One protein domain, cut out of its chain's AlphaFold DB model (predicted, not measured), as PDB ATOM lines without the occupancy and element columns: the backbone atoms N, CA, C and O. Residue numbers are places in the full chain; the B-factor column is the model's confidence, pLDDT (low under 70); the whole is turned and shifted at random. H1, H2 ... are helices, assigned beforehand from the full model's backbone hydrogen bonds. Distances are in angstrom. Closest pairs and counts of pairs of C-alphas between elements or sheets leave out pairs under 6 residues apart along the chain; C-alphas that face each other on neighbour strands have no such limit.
ATOM      1  N   GLY A  39       4.329  23.303  23.729       75.88
ATOM      2  CA  GLY A  39       5.085  24.116  22.760       75.88
ATOM      3  C   GLY A  39       4.709  25.607  22.691       75.88
ATOM      4  O   GLY A  39       5.480  26.388  22.147       75.88
ATOM      5  N   THR A  40       3.618  26.063  23.323       75.00
ATOM      6  CA  THR A  40       3.165  27.481  23.291       75.00
ATOM      7  C   THR A  40       4.007  28.445  24.143       75.00
ATOM      8  O   THR A  40       3.519  29.472  24.598       75.00
ATOM      9  N   GLY A  41       5.258  28.112  24.465       79.88
ATOM     10  CA  GLY A  41       6.156  29.040  25.161       79.88
ATOM     11  C   GLY A  41       5.673  29.543  26.532       79.88
ATOM     12  O   GLY A  41       6.153  30.578  26.980       79.88
ATOM     13  N   LYS A  42       4.768  28.833  27.228       84.62
ATOM     14  CA  LYS A  42       4.220  29.234  28.547       84.62
ATOM     15  C   LYS A  42       5.292  29.675  29.542       84.62
ATOM     16  O   LYS A  42       5.123  30.673  30.229       84.62
ATOM     17  N   MET A  43       6.422  28.970  29.572       83.25
ATOM     18  CA  MET A  43       7.545  29.326  30.439       83.25
ATOM     19  C   MET A  43       8.136  30.704  30.101       83.25
ATOM     20  O   MET A  43       8.526  31.421  31.011       83.25
ATOM     21  N   LYS A  44       8.169  31.108  28.823       86.38
ATOM     22  CA  LYS A  44       8.608  32.451  28.413       86.38
ATOM     23  C   LYS A  44       7.654  33.522  28.941       86.38
ATOM     24  O   LYS A  44       8.119  34.512  29.483       86.38
ATOM     25  N   ILE A  45       6.343  33.281  28.855       87.75
ATOM     26  CA  ILE A  45       5.318  34.189  29.395       87.75
ATOM     27  C   ILE A  45       5.485  34.343  30.909       87.75
ATOM     28  O   ILE A  45       5.527  35.464  31.402       87.75
ATOM     29  N   VAL A  46       5.630  33.227  31.633       89.25
ATOM     30  CA  VAL A  46       5.852  33.242  33.088       89.25
ATOM     31  C   VAL A  46       7.113  34.032  33.430       89.25
ATOM     32  O   VAL A  46       7.053  34.923  34.263       89.25
ATOM     33  N   VAL A  47       8.236  33.771  32.757       89.94
ATOM     34  CA  VAL A  47       9.496  34.487  33.014       89.94
ATOM     35  C   VAL A  47       9.366  35.986  32.727       89.94
ATOM     36  O   VAL A  47       9.811  36.790  33.540       89.94
ATOM     37  N   SER A  48       8.719  36.381  31.627       88.88
ATOM     38  CA  SER A  48       8.470  37.796  31.321       88.88
ATOM     39  C   SER A  48       7.565  38.466  32.357       88.88
ATOM     40  O   SER A  48       7.839  39.593  32.760       88.88
ATOM     41  N   LEU A  49       6.520  37.777  32.825       89.62
ATOM     42  CA  LEU A  49       5.648  38.280  33.887       89.62
ATOM     43  C   LEU A  49       6.424  38.476  35.195       89.62
ATOM     44  O   LEU A  49       6.326  39.533  35.810       89.62
ATOM     45  N   LEU A  50       7.227  37.487  35.592       91.06
ATOM     46  CA  LEU A  50       8.073  37.575  36.784       91.06
ATOM     47  C   LEU A  50       9.079  38.719  36.688       91.06
ATOM     48  O   LEU A  50       9.298  39.413  37.674       91.06
ATOM     49  N   TYR A  51       9.647  38.952  35.507       88.81
ATOM     50  CA  TYR A  51      10.558  40.067  35.279       88.81
ATOM     51  C   TYR A  51       9.871  41.432  35.458       88.81
ATOM     52  O   TYR A  51      10.416  42.317  36.114       88.81
ATOM     53  N   VAL A  52       8.645  41.600  34.947       87.44
ATOM     54  CA  VAL A  52       7.856  42.824  35.180       87.44
ATOM     55  C   VAL A  52       7.560  43.002  36.671       87.44
ATOM     56  O   VAL A  52       7.786  44.086  37.203       87.44
ATOM     57  N   LEU A  53       7.122  41.937  37.353       87.38
ATOM     58  CA  LEU A  53       6.823  41.973  38.788       87.38
ATOM     59  C   LEU A  53       8.052  42.344  39.629       87.38
ATOM     60  O   LEU A  53       7.943  43.170  40.542       87.38
ATOM     61  N   LEU A  54       9.217  41.795  39.274       85.62
ATOM     62  CA  LEU A  54      10.507  42.113  39.881       85.62
ATOM     63  C   LEU A  54      10.831  43.609  39.740       85.62
ATOM     64  O   LEU A  54      11.118  44.272  40.734       85.62
ATOM     65  N   ASN A  55      10.685  44.172  38.536       83.56
ATOM     66  CA  ASN A  55      10.940  45.594  38.279       83.56
ATOM     67  C   ASN A  55       9.945  46.529  38.982       83.56
ATOM     68  O   ASN A  55      10.301  47.647  39.352       83.56
ATOM     69  N   THR A  56       8.710  46.077  39.216       81.69
ATOM     70  CA  THR A  56       7.712  46.819  40.007       81.69
ATOM     71  C   THR A  56       7.887  46.662  41.523       81.69
ATOM     72  O   THR A  56       7.091  47.207  42.283       81.69
ATOM     73  N   ARG A  57       8.931  45.945  41.981       79.50
ATOM     74  CA  ARG A  57       9.209  45.627  43.398       79.50
ATOM     75  C   ARG A  57       8.052  44.910  44.104       79.50
ATOM     76  O   ARG A  57       7.838  45.076  45.304       79.50
ATOM     77  N   CYS A  58       7.309  44.093  43.360       81.12
ATOM     78  CA  CYS A  58       6.245  43.258  43.901       81.12
ATOM     79  C   CYS A  58       6.840  41.975  44.491       81.12
ATOM     80  O   CYS A  58       7.480  41.195  43.780       81.12
ATOM     81  N   ILE A  59       6.584  41.714  45.777       86.31
ATOM     82  CA  ILE A  59       6.977  40.451  46.418       86.31
ATOM     83  C   ILE A  59       6.208  39.311  45.744       86.31
ATOM     84  O   ILE A  59       4.983  39.247  45.832       86.31
ATOM     85  N   THR A  60       6.928  38.418  45.061       88.94
ATOM     86  CA  THR A  60       6.318  37.412  44.182       88.94
ATOM     87  C   THR A  60       6.692  35.984  44.581       88.94
ATOM     88  O   THR A  60       7.827  35.544  44.424       88.94
ATOM     89  N   LEU A  61       5.678  35.257  45.058       93.12
ATOM     90  CA  LEU A  61       5.587  33.802  45.226       93.12
ATOM     91  C   LEU A  61       5.622  33.000  43.910       93.12
ATOM     92  O   LEU A  61       4.565  32.884  43.300       93.12
ATOM     93  N   THR A  62       6.740  32.398  43.477       92.69
ATOM     94  CA  THR A  62       6.717  31.436  42.345       92.69
ATOM     95  C   THR A  62       6.930  30.001  42.809       92.69
ATOM     96  O   THR A  62       7.916  29.699  43.475       92.69
ATOM     97  N   CYS A  63       6.041  29.095  42.401       92.62
ATOM     98  CA  CYS A  63       6.145  27.663  42.680       92.62
ATOM     99  C   CYS A  63       5.929  26.846  41.400       92.62
ATOM    100  O   CYS A  63       5.206  27.268  40.498       92.62
ATOM    101  N   ALA A  64       6.524  25.652  41.334       90.69
ATOM    102  CA  ALA A  64       6.262  24.688  40.272       90.69
ATOM    103  C   ALA A  64       6.204  23.256  40.837       90.69
ATOM    104  O   ALA A  64       6.829  22.989  41.862       90.69
ATOM    105  N   PRO A  65       5.495  22.319  40.176       88.56
ATOM    106  CA  PRO A  65       5.350  20.949  40.677       88.56
ATOM    107  C   PRO A  65       6.650  20.133  40.715       88.56
ATOM    108  O   PRO A  65       6.706  19.115  41.397       88.56
ATOM    109  N   THR A  66       7.682  20.531  39.960       92.81
ATOM    110  CA  THR A  66       8.962  19.813  39.880       92.81
ATOM    111  C   THR A  66      10.147  20.753  40.081       92.81
ATOM    112  O   THR A  66      10.134  21.892  39.609       92.81
ATOM    113  N   ASN A  67      11.214  20.250  40.714       94.81
ATOM    114  CA  ASN A  67      12.457  21.005  40.915       94.81
ATOM    115  C   ASN A  67      13.054  21.478  39.582       94.81
ATOM    116  O   ASN A  67      13.454  22.627  39.468       94.81
ATOM    117  N   ILE A  68      13.020  20.636  38.542       92.88
ATOM    118  CA  ILE A  68      13.513  20.985  37.197       92.88
ATOM    119  C   ILE A  68      12.769  22.204  36.632       92.88
ATOM    120  O   ILE A  68      13.383  23.074  36.017       92.88
ATOM    121  N   ALA A  69      11.453  22.303  36.852       92.31
ATOM    122  CA  ALA A  69      10.684  23.460  36.408       92.31
ATOM    123  C   ALA A  69      11.047  24.727  37.196       92.31
ATOM    124  O   ALA A  69      11.186  25.783  36.581       92.31
ATOM    125  N   VAL A  70      11.251  24.625  38.518       94.88
ATOM    126  CA  VAL A  70      11.711  25.751  39.351       94.88
ATOM    127  C   VAL A  70      13.075  26.242  38.864       94.88
ATOM    128  O   VAL A  70      13.205  27.408  38.503       94.88
ATOM    129  N   LEU A  71      14.058  25.344  38.752       95.56
ATOM    130  CA  LEU A  71      15.412  25.661  38.290       95.56
ATOM    131  C   LEU A  71      15.399  26.277  36.884       95.56
ATOM    132  O   LEU A  71      16.061  27.283  36.635       95.56
ATOM    133  N   GLY A  72      14.594  25.722  35.972       94.00
ATOM    134  CA  GLY A  72      14.449  26.232  34.610       94.00
ATOM    135  C   GLY A  72      13.851  27.640  34.541       94.00
ATOM    136  O   GLY A  72      14.304  28.456  33.736       94.00
ATOM    137  N   ILE A  73      12.859  27.948  35.385       93.94
ATOM    138  CA  ILE A  73      12.283  29.296  35.493       93.94
ATOM    139  C   ILE A  73      13.312  30.259  36.085       93.94
ATOM    140  O   ILE A  73      13.547  31.311  35.493       93.94
ATOM    141  N   THR A  74      13.959  29.892  37.195       95.06
ATOM    142  CA  THR A  74      14.966  30.727  37.865       95.06
ATOM    143  C   THR A  74      16.118  31.067  36.925       95.06
ATOM    144  O   THR A  74      16.429  32.243  36.758       95.06
ATOM    145  N   LYS A  75      16.685  30.076  36.225       94.06
ATOM    146  CA  LYS A  75      17.782  30.277  35.268       94.06
ATOM    147  C   LYS A  75      17.410  31.254  34.156       94.06
ATOM    148  O   LYS A  75      18.160  32.178  33.853       94.06
ATOM    149  N   ARG A  76      16.221  31.096  33.566       93.06
ATOM    150  CA  ARG A  76      15.733  32.005  32.518       93.06
ATOM    151  C   ARG A  76      15.447  33.403  33.061       93.06
ATOM    152  O   ARG A  76      15.718  34.375  32.364       93.06
ATOM    153  N   LEU A  77      14.902  33.524  34.270       92.12
ATOM    154  CA  LEU A  77      14.662  34.821  34.902       92.12
ATOM    155  C   LEU A  77      15.979  35.550  35.180       92.12
ATOM    156  O   LEU A  77      16.089  36.720  34.842       92.12
ATOM    157  N   MET A  78      16.985  34.848  35.708       90.81
ATOM    158  CA  MET A  78      18.325  35.395  35.933       90.81
ATOM    159  C   MET A  78      18.961  35.890  34.639       90.81
ATOM    160  O   MET A  78      19.452  37.009  34.614       90.81
ATOM    161  N   GLN A  79      18.897  35.109  33.558       88.75
ATOM    162  CA  GLN A  79      19.428  35.515  32.251       88.75
ATOM    163  C   GLN A  79      18.747  36.782  31.714       88.75
ATOM    164  O   GLN A  79      19.429  37.673  31.214       88.75
ATOM    165  N   ASN A  80      17.419  36.888  31.849       85.62
ATOM    166  CA  ASN A  80      16.690  38.102  31.462       85.62
ATOM    167  C   ASN A  80      17.013  39.286  32.383       85.62
ATOM    168  O   ASN A  80      17.088  40.416  31.920       85.62
ATOM    169  N   ALA A  81      17.205  39.059  33.683       83.81
ATOM    170  CA  ALA A  81      17.578  40.123  34.608       83.81
ATOM    171  C   ALA A  81      19.000  40.632  34.328       83.81
ATOM    172  O   ALA A  81      19.204  41.836  34.209       83.81
ATOM    173  N   GLN A  82      19.958  39.719  34.144       80.06
ATOM    174  CA  GLN A  82      21.364  40.020  33.876       80.06
ATOM    175  C   GLN A  82      21.572  40.805  32.584       80.06
ATOM    176  O   GLN A  82      22.382  41.724  32.576       80.06
ATOM    177  N   SER A  83      20.806  40.527  31.522       70.75
ATOM    178  CA  SER A  83      20.917  41.276  30.261       70.75
ATOM    179  C   SER A  83      20.594  42.770  30.384       70.75
ATOM    180  O   SER A  83      20.865  43.530  29.457       70.75
ATOM    181  N   HIS A  84      20.007  43.197  31.504       67.75
ATOM    182  CA  HIS A  84      19.679  44.591  31.792       67.75
ATOM    183  C   HIS A  84      20.557  45.220  32.888       67.75
ATOM    184  O   HIS A  84      20.378  46.398  33.199       67.75
ATOM    185  N   LEU A  85      21.507  44.476  33.462       63.44
ATOM    186  CA  LEU A  85      22.444  44.994  34.458       63.44
ATOM    187  C   LEU A  85      23.667  45.597  33.755       63.44
ATOM    188  O   LEU A  85      24.241  44.989  32.858       63.44
ATOM    189  N   GLN A  86      24.087  46.798  34.170       56.81
ATOM    190  CA  GLN A  86      25.329  47.419  33.677       56.81
ATOM    191  C   GLN A  86      26.591  46.726  34.220       56.81
ATOM    192  O   GLN A  86      27.672  46.908  33.667       56.81
ATOM    193  N   TYR A  87      26.452  45.932  35.285       58.88
ATOM    194  CA  TYR A  87      27.526  45.161  35.899       58.88
ATOM    195  C   TYR A  87      27.087  43.699  36.056       58.88
ATOM    196  O   TYR A  87      26.047  43.432  36.652       58.88
ATOM    197  N   ASP A  88      27.905  42.765  35.561       57.78
ATOM    198  CA  ASP A  88      27.557  41.358  35.270       57.78
ATOM    199  C   ASP A  88      26.929  40.534  36.416       57.78
ATOM    200  O   ASP A  88      26.362  39.469  36.162       57.78
ATOM    201  N   LYS A  89      27.032  40.965  37.683       54.72
ATOM    202  CA  LYS A  89      26.569  40.184  38.855       54.72
ATOM    203  C   LYS A  89      25.818  40.988  39.919       54.72
ATOM    204  O   LYS A  89      25.133  40.404  40.759       54.72
ATOM    205  N   TYR A  90      25.877  42.313  39.857       56.47
ATOM    206  CA  TYR A  90      25.177  43.188  40.790       56.47
ATOM    207  C   TYR A  90      23.735  43.382  40.365       56.47
ATOM    208  O   TYR A  90      23.480  44.055  39.374       56.47
ATOM    209  N   GLY A  91      22.788  42.842  41.127       69.06
ATOM    210  CA  GLY A  91      21.360  43.073  40.872       69.06
ATOM    211  C   GLY A  91      20.478  41.837  40.977       69.06
ATOM    212  O   GLY A  91      19.264  41.946  40.865       69.06
ATOM    213  N   LEU A  92      21.051  40.663  41.255       85.31
ATOM    214  CA  LEU A  92      20.268  39.454  41.531       85.31
ATOM    215  C   LEU A  92      19.838  39.322  43.000       85.31
ATOM    216  O   LEU A  92      19.251  38.308  43.373       85.31
ATOM    217  N   GLY A  93      20.128  40.321  43.842       85.56
ATOM    218  CA  GLY A  93      19.834  40.294  45.279       85.56
ATOM    219  C   GLY A  93      18.360  40.021  45.587       85.56
ATOM    220  O   GLY A  93      18.065  39.238  46.488       85.56
ATOM    221  N   ASP A  94      17.462  40.559  44.761       88.25
ATOM    222  CA  ASP A  94      16.008  40.440  44.915       88.25
ATOM    223  C   ASP A  94      15.439  39.087  44.445       88.25
ATOM    224  O   ASP A  94      14.263  38.794  44.659       88.25
ATOM    225  N   ILE A  95      16.261  38.236  43.819       92.56
ATOM    226  CA  ILE A  95      15.877  36.881  43.411       92.56
ATOM    227  C   ILE A  95      16.463  35.886  44.412       92.56
ATOM    228  O   ILE A  95      17.679  35.813  44.594       92.56
ATOM    229  N   VAL A  96      15.592  35.085  45.026       94.88
ATOM    230  CA  VAL A  96      15.974  34.020  45.957       94.88
ATOM    231  C   VAL A  96      15.386  32.694  45.491       94.88
ATOM    232  O   VAL A  96      14.175  32.557  45.320       94.88
ATOM    233  N   LEU A  97      16.254  31.703  45.313       96.69
ATOM    234  CA  LEU A  97      15.888  30.310  45.105       96.69
ATOM    235  C   LEU A  97      15.959  29.571  46.444       96.69
ATOM    236  O   LEU A  97      17.002  29.548  47.097       96.69
ATOM    237  N   PHE A  98      14.854  28.945  46.838       95.12
ATOM    238  CA  PHE A  98      14.732  28.225  48.102       95.12
ATOM    239  C   PHE A  98      14.303  26.774  47.882       95.12
ATOM    240  O   PHE A  98      13.406  26.499  47.085       95.12
ATOM    241  N   GLY A  99      14.926  25.854  48.620       93.69
ATOM    242  CA  GLY A  99      14.611  24.431  48.597       93.69
ATOM    243  C   GLY A  99      15.760  23.575  49.129       93.69
ATOM    244  O   GLY A  99      16.791  24.087  49.561       93.69
ATOM    245  N   ASN A 100      15.570  22.257  49.117       95.69
ATOM    246  CA  ASN A 100      16.601  21.306  49.526       95.69
ATOM    247  C   ASN A 100      17.638  21.138  48.399       95.69
ATOM    248  O   ASN A 100      17.285  20.679  47.312       95.69
ATOM    249  N   GLY A 101      18.897  21.496  48.676       93.56
ATOM    250  CA  GLY A 101      19.982  21.507  47.687       93.56
ATOM    251  C   GLY A 101      20.242  20.144  47.041       93.56
ATOM    252  O   GLY A 101      20.335  20.067  45.818       93.56
ATOM    253  N   GLU A 102      20.238  19.065  47.829       94.56
ATOM    254  CA  GLU A 102      20.460  17.695  47.340       94.56
ATOM    255  C   GLU A 102      19.360  17.252  46.363       94.56
ATOM    256  O   GLU A 102      19.629  16.788  45.256       94.56
ATOM    257  N   ARG A 103      18.085  17.452  46.726       94.50
ATOM    258  CA  ARG A 103      16.930  17.091  45.879       94.50
ATOM    259  C   ARG A 103      16.820  17.956  44.632       94.50
ATOM    260  O   ARG A 103      16.204  17.544  43.648       94.50
ATOM    261  N   MET A 104      17.340  19.174  44.694       94.88
ATOM    262  CA  MET A 104      17.415  20.077  43.552       94.88
ATOM    263  C   MET A 104      18.678  19.853  42.717       94.88
ATOM    264  O   MET A 104      18.740  20.400  41.623       94.88
ATOM    265  N   LYS A 105      19.635  19.040  43.190       95.06
ATOM    266  CA  LYS A 105      20.952  18.841  42.570       95.06
ATOM    267  C   LYS A 105      21.636  20.169  42.254       95.06
ATOM    268  O   LYS A 105      22.067  20.412  41.132       95.06
ATOM    269  N   ILE A 106      21.657  21.068  43.238       94.44
ATOM    270  CA  ILE A 106      22.152  22.432  43.021       94.44
ATOM    271  C   ILE A 106      23.632  22.451  42.620       94.44
ATOM    272  O   ILE A 106      24.034  23.337  41.874       94.44
ATOM    273  N   ASP A 107      24.404  21.444  43.032       92.75
ATOM    274  CA  ASP A 107      25.822  21.297  42.690       92.75
ATOM    275  C   ASP A 107      26.066  21.147  41.175       92.75
ATOM    276  O   ASP A 107      27.095  21.589  40.676       92.75
ATOM    277  N   ASP A 108      25.087  20.629  40.417       94.56
ATOM    278  CA  ASP A 108      25.133  20.550  38.945       94.56
ATOM    279  C   ASP A 108      24.822  21.912  38.268       94.56
ATOM    280  O   ASP A 108      24.800  22.035  37.037       94.56
ATOM    281  N   HIS A 109      24.524  22.945  39.061       92.56
ATOM    282  CA  HIS A 109      24.004  24.241  38.629       92.56
ATOM    283  C   HIS A 109      24.750  25.410  39.293       92.56
ATOM    284  O   HIS A 109      24.140  26.263  39.943       92.56
ATOM    285  N   GLU A 110      26.069  25.488  39.088       90.19
ATOM    286  CA  GLU A 110      26.926  26.556  39.636       90.19
ATOM    287  C   GLU A 110      26.417  27.979  39.326       90.19
ATOM    288  O   GLU A 110      26.612  28.906  40.115       90.19
ATOM    289  N   ASP A 111      25.730  28.167  38.190       89.06
ATOM    290  CA  ASP A 111      25.145  29.449  37.792       89.06
ATOM    291  C   ASP A 111      24.010  29.919  38.713       89.06
ATOM    292  O   ASP A 111      23.695  31.106  38.735       89.06
ATOM    293  N   LEU A 112      23.420  29.020  39.504       93.19
ATOM    294  CA  LEU A 112      22.332  29.317  40.436       93.19
ATOM    295  C   LEU A 112      22.809  29.591  41.867       93.19
ATOM    296  O   LEU A 112      22.009  30.045  42.689       93.19
ATOM    297  N   PHE A 113      24.088  29.373  42.185       91.88
ATOM    298  CA  PHE A 113      24.624  29.616  43.531       91.88
ATOM    299  C   PHE A 113      24.447  31.064  43.986       91.88
ATOM    300  O   PHE A 113      24.164  31.311  45.156       91.88
ATOM    301  N   ASP A 114      24.532  32.014  43.052       88.56
ATOM    302  CA  ASP A 114      24.391  33.442  43.347       88.56
ATOM    303  C   ASP A 114      22.960  33.815  43.788       88.56
ATOM    304  O   ASP A 114      22.765  34.873  44.383       88.56
TER     305      ASP A 114
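What this domain is: This is residues 39 to 114 of the 195 residues of the protein "AAA_11 domain-containing protein" of Capsicum baccatum (UniProt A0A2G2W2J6). The longest helix, H2, runs through the middle, with H1 crossing it steeply on one side and, on another side, an extended stretch, residues 92 to 100, running back along it to the small turn H3 at the H2 start. The link from H1 to H2, residues 56 to 66, also runs back as an extended strip, residues 105 to 114 fold back beside H2, and residues 83 to 88 stick out as a free loop. The printed part has 76 residues, with three named helices in the order H1, H2, H3 and no named strand; the class is all helix, though under half of the residues, 34, are in named elements. It is compact, with a radius of gyration of the C-alphas of 12.5 A and spans of 32 by 30 by 24 A.

Where its parts are: H1 is residues 42 to 55, 20.2 A long, beginning at C-alpha 42 at (4.220, 29.234, 28.547). H2 is residues 67 to 82, 22.1 A long, beginning at C-alpha 67 at (12.457, 21.005, 40.915). H3 is residues 101 to 104, ending at C-alpha 104 at (17.415, 20.077, 43.552).

How they stand to each other: H1 and H2 touch, closest at the C-alphas of Val 47 and Leu 77, 5.5 A apart. They run the same way at a steep tilt of 51 degrees. H2 touches H3 with residues 67 to 71 alone; the closest C-alphas, of Asn 67 and Met 104, are 5.7 A apart. H1 and H3 are apart. In H1 and H2 every O i to N i+4 pair is within hydrogen-bond range; H3 is too short for such a pair.

The domain as a whole: The C-alphas farthest apart, of Pro 65 and Gln 86, are 33.9 A apart. The printed part has no cut, and both links are long. Mean pLDDT of the printed part is 86.4, and residues 84 to 91 are under 70.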